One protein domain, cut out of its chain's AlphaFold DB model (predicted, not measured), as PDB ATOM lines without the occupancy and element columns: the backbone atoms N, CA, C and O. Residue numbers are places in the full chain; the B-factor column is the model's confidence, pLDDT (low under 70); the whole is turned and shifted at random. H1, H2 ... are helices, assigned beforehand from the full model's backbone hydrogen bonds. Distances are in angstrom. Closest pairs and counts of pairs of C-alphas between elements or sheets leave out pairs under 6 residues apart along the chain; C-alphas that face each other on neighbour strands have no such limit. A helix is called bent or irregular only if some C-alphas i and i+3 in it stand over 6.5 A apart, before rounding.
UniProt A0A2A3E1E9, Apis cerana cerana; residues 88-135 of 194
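What this domain is: This is residues 88 to 135 of the 194 residues of a protein of Apis cerana cerana (UniProt A0A2A3E1E9). Two long helices, H2 and H3, follow each other end to end and make a wide, open V with its corner at residues 113 and 114, while the very short H1 folds back near the first turns of H2. The residues from 102 to 135 stand free, so that most of H2 and the whole of H3 stick out without a partner. The printed part has 48 residues with three named helices, in the order H1, H2, H3, and no named strand; its class is all helix. It is extended, with a radius of gyration of the C-alphas of 19.1 A, and its outline is a rod spanning 62 by 18 by 8 A.

Where its parts are: H1 takes residues 88 to 91 and measures 5.9 A from first to last C-alpha, beginning at C-alpha 88 at (-18.969, -4.930, -44.016). H2 takes residues 94 to 112 and measures 25.7 A, from C-alpha 94 at (-26.884, 1.542, -36.589) to C-alpha 112. H2 is irregular: C-alphas 107 and 110 are 7.6 A apart, where about 5 A is found in a regular helix. H2 also has a kink of 35 degrees near residue 106. H3 takes residues 115 to 133 and measures 26.5 A, ending at C-alpha 133 at (-45.222, -39.804, -12.730).

How they stand to each other: H1 and H2 are close but not clearly touching, with 1 pair of C-alphas within 8 A; their closest C-alphas are those of Arg 89 and Ile 97, 6.3 A apart. Their centres are 14.1 A apart. H2 and H3 meet only through their link. H1 and H3 are apart. In H3 every pair of O of residue i and N of residue i+4 is within hydrogen-bond range; in H2 12 of 15 are, and H1 is too short for such a pair.

The domain as a whole: The two C-alphas farthest apart are those of Ile 91 and Ser 135, at 61.8 A; the first and last printed C-alphas, of Gln 88 and Ser 135, are 58.6 A apart. The printed part has no cut. The links from H1 to H2 and from H2 to H3 are tight, each of 2 residues. In this predicted model the mean pLDDT of the printed part is 86.4. It is under 70 at residues 88 to 90 and at residue 135; the mean is 65 in H1, 91 in H2 and 88 in H3.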
ATOM      1  N   GLN A  88     -17.773  -5.484 -43.389       61.62
ATOM      2  CA  GLN A  88     -18.969  -4.930 -44.016       61.62
ATOM      3  C   GLN A  88     -19.787  -4.110 -43.011       61.62
ATOM      4  O   GLN A  88     -20.589  -3.289 -43.432       61.62
ATOM      5  N   ARG A  89     -19.535  -4.225 -41.700       62.47
ATOM      6  CA  ARG A  89     -20.153  -3.379 -40.675       62.47
ATOM      7  C   ARG A  89     -19.759  -1.912 -40.750       62.47
ATOM      8  O   ARG A  89     -20.521  -1.073 -40.285       62.47
ATOM      9  N   THR A  90     -18.629  -1.571 -41.372       64.12
ATOM     10  CA  THR A  90     -18.204  -0.165 -41.532       64.12
ATOM     11  C   THR A  90     -19.095   0.647 -42.477       64.12
ATOM     12  O   THR A  90     -19.055   1.876 -42.439       64.12
ATOM     13  N   ILE A  91     -19.913  -0.015 -43.300       73.06
ATOM     14  CA  ILE A  91     -20.866   0.620 -44.224       73.06
ATOM     15  C   ILE A  91     -22.332   0.469 -43.786       73.06
ATOM     16  O   ILE A  91     -23.211   0.971 -44.485       73.06
ATOM     17  N   LEU A  92     -22.602  -0.199 -42.658       79.50
ATOM     18  CA  LEU A  92     -23.956  -0.436 -42.151       79.50
ATOM     19  C   LEU A  92     -24.426   0.727 -41.267       79.50
ATOM     20  O   LEU A  92     -23.658   1.322 -40.509       79.50
ATOM     21  N   THR A  93     -25.714   1.039 -41.348       87.44
ATOM     22  CA  THR A  93     -26.397   1.925 -40.397       87.44
ATOM     23  C   THR A  93     -26.489   1.282 -39.009       87.44
ATOM     24  O   THR A  93     -26.365   0.069 -38.867       87.44
ATOM     25  N   GLU A  94     -26.746   2.073 -37.959       89.88
ATOM     26  CA  GLU A  94     -26.884   1.542 -36.589       89.88
ATOM     27  C   GLU A  94     -27.931   0.427 -36.477       89.88
ATOM     28  O   GLU A  94     -27.743  -0.529 -35.724       89.88
ATOM     29  N   ASP A  95     -29.029   0.533 -37.226       91.69
ATOM     30  CA  ASP A  95     -30.079  -0.482 -37.219       91.69
ATOM     31  C   ASP A  95     -29.650  -1.748 -37.966       91.69
ATOM     32  O   ASP A  95     -29.887  -2.853 -37.481       91.69
ATOM     33  N   GLU A  96     -28.940  -1.615 -39.084       88.62
ATOM     34  CA  GLU A  96     -28.367  -2.757 -39.801       88.62
ATOM     35  C   GLU A  96     -27.274  -3.467 -38.985       88.62
ATOM     36  O   GLU A  96     -27.185  -4.693 -39.019       88.62
ATOM     37  N   ILE A  97     -26.490  -2.732 -38.188       89.56
ATOM     38  CA  ILE A  97     -25.502  -3.319 -37.269       89.56
ATOM     39  C   ILE A  97     -26.188  -4.192 -36.216       89.56
ATOM     40  O   ILE A  97     -25.708  -5.291 -35.945       89.56
ATOM     41  N   LYS A  98     -27.307  -3.739 -35.633       93.38
ATOM     42  CA  LYS A  98     -28.073  -4.537 -34.656       93.38
ATOM     43  C   LYS A  98     -28.616  -5.818 -35.284       93.38
ATOM     44  O   LYS A  98     -28.581  -6.869 -34.653       93.38
ATOM     45  N   VAL A  99     -29.102  -5.738 -36.523       93.69
ATOM     46  CA  VAL A  99     -29.574  -6.922 -37.256       93.69
ATOM     47  C   VAL A  99     -28.419  -7.886 -37.518       93.69
ATOM     48  O   VAL A  99     -28.548  -9.068 -37.216       93.69
ATOM     49  N   GLU A 100     -27.270  -7.397 -37.992       88.31
ATOM     50  CA  GLU A 100     -26.099  -8.248 -38.233       88.31
ATOM     51  C   GLU A 100     -25.568  -8.873 -36.935       88.31
ATOM     52  O   GLU A 100     -25.098 -10.004 -36.948       88.31
ATOM     53  N   GLN A 101     -25.656  -8.176 -35.797       91.69
ATOM     54  CA  GLN A 101     -25.313  -8.739 -34.485       91.69
ATOM     55  C   GLN A 101     -26.213  -9.921 -34.114       91.69
ATOM     56  O   GLN A 101     -25.695 -10.972 -33.756       91.69
ATOM     57  N   LEU A 102     -27.533  -9.791 -34.276       94.62
ATOM     58  CA  LEU A 102     -28.466 -10.900 -34.041       94.62
ATOM     59  C   LEU A 102     -28.201 -12.074 -34.994       94.62
ATOM     60  O   LEU A 102     -28.258 -13.236 -34.596       94.62
ATOM     61  N   CYS A 103     -27.883 -11.787 -36.257       93.12
ATOM     62  CA  CYS A 103     -27.509 -12.821 -37.216       93.12
ATOM     63  C   CYS A 103     -26.199 -13.522 -36.839       93.12
ATOM     64  O   CYS A 103     -26.099 -14.735 -37.012       93.12
ATOM     65  N   ASP A 104     -25.206 -12.788 -36.339       91.88
ATOM     66  CA  ASP A 104     -23.942 -13.354 -35.868       91.88
ATOM     67  C   ASP A 104     -24.137 -14.231 -34.630       91.88
ATOM     68  O   ASP A 104     -23.574 -15.322 -34.575       91.88
ATOM     69  N   GLU A 105     -24.956 -13.799 -33.668       93.25
ATOM     70  CA  GLU A 105     -25.303 -14.603 -32.492       93.25
ATOM     71  C   GLU A 105     -25.863 -15.969 -32.906       93.25
ATOM     72  O   GLU A 105     -25.382 -16.999 -32.437       93.25
ATOM     73  N   GLU A 106     -26.793 -15.995 -33.862       91.31
ATOM     74  CA  GLU A 106     -27.346 -17.247 -34.388       91.31
ATOM     75  C   GLU A 106     -26.324 -18.036 -35.228       91.31
ATOM     76  O   GLU A 106     -26.233 -19.257 -35.108       91.31
ATOM     77  N   ARG A 107     -25.496 -17.361 -36.041       92.88
ATOM     78  CA  ARG A 107     -24.449 -17.993 -36.870       92.88
ATOM     79  C   ARG A 107     -23.408 -18.725 -36.025       92.88
ATOM     80  O   ARG A 107     -22.924 -19.780 -36.433       92.88
ATOM     81  N   TYR A 108     -23.043 -18.155 -34.879       93.25
ATOM     82  CA  TYR A 108     -22.024 -18.693 -33.978       93.25
ATOM     83  C   TYR A 108     -22.608 -19.439 -32.773       93.25
ATOM     84  O   TYR A 108     -21.847 -19.923 -31.937       93.25
ATOM     85  N   ARG A 109     -23.935 -19.592 -32.697       92.69
ATOM     86  CA  ARG A 109     -24.648 -20.246 -31.591       92.69
ATOM     87  C   ARG A 109     -24.082 -21.622 -31.247       92.69
ATOM     88  O   ARG A 109     -23.826 -21.897 -30.082       92.69
ATOM     89  N   SER A 110     -23.797 -22.448 -32.252       87.88
ATOM     90  CA  SER A 110     -23.291 -23.816 -32.070       87.88
ATOM     91  C   SER A 110     -21.851 -23.911 -31.550       87.88
ATOM     92  O   SER A 110     -21.441 -24.970 -31.082       87.88
ATOM     93  N   LEU A 111     -21.063 -22.831 -31.623       89.12
ATOM     94  CA  LEU A 111     -19.716 -22.805 -31.038       89.12
ATOM     95  C   LEU A 111     -19.758 -22.689 -29.513       89.12
ATOM     96  O   LEU A 111     -18.836 -23.150 -28.843       89.12
ATOM     97  N   TYR A 112     -20.800 -22.047 -28.983       88.25
ATOM     98  CA  TYR A 112     -20.958 -21.782 -27.553       88.25
ATOM     99  C   TYR A 112     -22.001 -22.691 -26.901       88.25
ATOM    100  O   TYR A 112     -21.861 -23.018 -25.724       88.25
ATOM    101  N   ASN A 113     -23.000 -23.134 -27.668       86.19
ATOM    102  CA  ASN A 113     -24.080 -23.995 -27.207       86.19
ATOM    103  C   ASN A 113     -24.009 -25.343 -27.923       86.19
ATOM    104  O   ASN A 113     -24.156 -25.427 -29.145       86.19
ATOM    105  N   ASN A 114     -23.822 -26.409 -27.150       87.50
ATOM    106  CA  ASN A 114     -23.853 -27.767 -27.665       87.50
ATOM    107  C   ASN A 114     -25.294 -28.293 -27.650       87.50
ATOM    108  O   ASN A 114     -25.704 -28.999 -26.732       87.50
ATOM    109  N   GLU A 115     -26.062 -27.955 -28.685       84.69
ATOM    110  CA  GLU A 115     -27.491 -28.297 -28.771       84.69
ATOM    111  C   GLU A 115     -27.759 -29.809 -28.659       84.69
ATOM    112  O   GLU A 115     -28.813 -30.219 -28.175       84.69
ATOM    113  N   MET A 116     -26.798 -30.651 -29.055       86.06
ATOM    114  CA  MET A 116     -26.907 -32.102 -28.904       86.06
ATOM    115  C   MET A 116     -26.813 -32.525 -27.437       86.06
ATOM    116  O   MET A 116     -27.630 -33.319 -26.982       86.06
ATOM    117  N   GLU A 117     -25.863 -31.984 -26.686       89.06
ATOM    118  CA  GLU A 117     -25.725 -32.264 -25.256       89.06
ATOM    119  C   GLU A 117     -26.939 -31.755 -24.474       89.06
ATOM    120  O   GLU A 117     -27.533 -32.520 -23.717       89.06
ATOM    121  N   ASP A 118     -27.392 -30.531 -24.754       87.25
ATOM    122  CA  ASP A 118     -28.613 -29.975 -24.161       87.25
ATOM    123  C   ASP A 118     -29.843 -30.844 -24.470       87.25
ATOM    124  O   ASP A 118     -30.670 -31.095 -23.590       87.25
ATOM    125  N   SER A 119     -29.958 -31.359 -25.701       89.00
ATOM    126  CA  SER A 119     -31.056 -32.254 -26.082       89.00
ATOM    127  C   SER A 119     -31.018 -33.590 -25.337       89.00
ATOM    128  O   SER A 119     -32.064 -34.076 -24.907       89.00
ATOM    129  N   VAL A 120     -29.823 -34.153 -25.128       93.50
ATOM    130  CA  VAL A 120     -29.635 -35.408 -24.389       93.50
ATOM    131  C   VAL A 120     -30.003 -35.212 -22.922       93.50
ATOM    132  O   VAL A 120     -30.783 -35.994 -22.381       93.50
ATOM    133  N   TYR A 121     -29.518 -34.138 -22.293       92.75
ATOM    134  CA  TYR A 121     -29.880 -33.798 -20.916       92.75
ATOM    135  C   TYR A 121     -31.388 -33.592 -20.751       92.75
ATOM    136  O   TYR A 121     -31.983 -34.086 -19.792       92.75
ATOM    137  N   HIS A 122     -32.021 -32.903 -21.701       93.00
ATOM    138  CA  HIS A 122     -33.463 -32.698 -21.681       93.00
ATOM    139  C   HIS A 122     -34.236 -34.017 -21.821       93.00
ATOM    140  O   HIS A 122     -35.191 -34.253 -21.078       93.00
ATOM    141  N   GLU A 123     -33.814 -34.903 -22.727       90.94
ATOM    142  CA  GLU A 123     -34.424 -36.223 -22.895       90.94
ATOM    143  C   GLU A 123     -34.291 -37.075 -21.623       90.94
ATOM    144  O   GLU A 123     -35.262 -37.705 -21.196       90.94
ATOM    145  N   GLU A 124     -33.120 -37.085 -20.983       91.44
ATOM    146  CA  GLU A 124     -32.907 -37.794 -19.718       91.44
ATOM    147  C   GLU A 124     -33.773 -37.237 -18.583       91.44
ATOM    148  O   GLU A 124     -34.375 -38.007 -17.826       91.44
ATOM    149  N   GLU A 125     -33.893 -35.911 -18.467       92.88
ATOM    150  CA  GLU A 125     -34.746 -35.297 -17.450       92.88
ATOM    151  C   GLU A 125     -36.229 -35.614 -17.680       92.88
ATOM    152  O   GLU A 125     -36.942 -35.945 -16.727       92.88
ATOM    153  N   MET A 126     -36.683 -35.608 -18.936       90.75
ATOM    154  CA  MET A 126     -38.034 -36.040 -19.299       90.75
ATOM    155  C   MET A 126     -38.273 -37.514 -18.972       90.75
ATOM    156  O   MET A 126     -39.316 -37.846 -18.411       90.75
ATOM    157  N   LYS A 127     -37.300 -38.399 -19.223       89.62
ATOM    158  CA  LYS A 127     -37.383 -39.814 -18.814       89.62
ATOM    159  C   LYS A 127     -37.513 -39.956 -17.299       89.62
ATOM    160  O   LYS A 127     -38.368 -40.709 -16.833       89.62
ATOM    161  N   ARG A 128     -36.714 -39.212 -16.525       88.88
ATOM    162  CA  ARG A 128     -36.788 -39.223 -15.055       88.88
ATOM    163  C   ARG A 128     -38.138 -38.706 -14.552       88.88
ATOM    164  O   ARG A 128     -38.682 -39.256 -13.597       88.88
ATOM    165  N   LEU A 129     -38.682 -37.667 -15.186       89.69
ATOM    166  CA  LEU A 129     -39.995 -37.118 -14.852       89.69
ATOM    167  C   LEU A 129     -41.118 -38.115 -15.162       89.69
ATOM    168  O   LEU A 129     -41.955 -38.356 -14.296       89.69
ATOM    169  N   HIS A 130     -41.116 -38.720 -16.354       84.19
ATOM    170  CA  HIS A 130     -42.078 -39.763 -16.721       84.19
ATOM    171  C   HIS A 130     -42.012 -40.947 -15.753       84.19
ATOM    172  O   HIS A 130     -43.047 -41.371 -15.252       84.19
ATOM    173  N   GLN A 131     -40.813 -41.406 -15.382       81.69
ATOM    174  CA  GLN A 131     -40.650 -42.470 -14.387       81.69
ATOM    175  C   GLN A 131     -41.243 -42.100 -13.016       81.69
ATOM    176  O   GLN A 131     -41.823 -42.952 -12.348       81.69
ATOM    177  N   ALA A 132     -41.101 -40.844 -12.584       81.81
ATOM    178  CA  ALA A 132     -41.666 -40.377 -11.320       81.81
ATOM    179  C   ALA A 132     -43.199 -40.230 -11.362       81.81
ATOM    180  O   ALA A 132     -43.845 -40.378 -10.325       81.81
ATOM    181  N   LEU A 133     -43.774 -39.932 -12.533       83.31
ATOM    182  CA  LEU A 133     -45.222 -39.804 -12.730       83.31
ATOM    183  C   LEU A 133     -45.919 -41.163 -12.909       83.31
ATOM    184  O   LEU A 133     -47.010 -41.357 -12.379       83.31
ATOM    185  N   ASP A 134     -45.286 -42.106 -13.610       70.25
ATOM    186  CA  ASP A 134     -45.845 -43.418 -13.973       70.25
ATOM    187  C   ASP A 134     -45.698 -44.478 -12.861       70.25
ATOM    188  O   ASP A 134     -45.636 -45.680 -13.126       70.25
ATOM    189  N   SER A 135     -45.693 -44.063 -11.590       59.31
ATOM    190  CA  SER A 135     -45.473 -44.926 -10.414       59.31
ATOM    191  C   SER A 135     -46.479 -46.081 -10.224       59.31
ATOM    192  O   SER A 135     -46.342 -46.853  -9.281       59.31
TER     193      SER A 135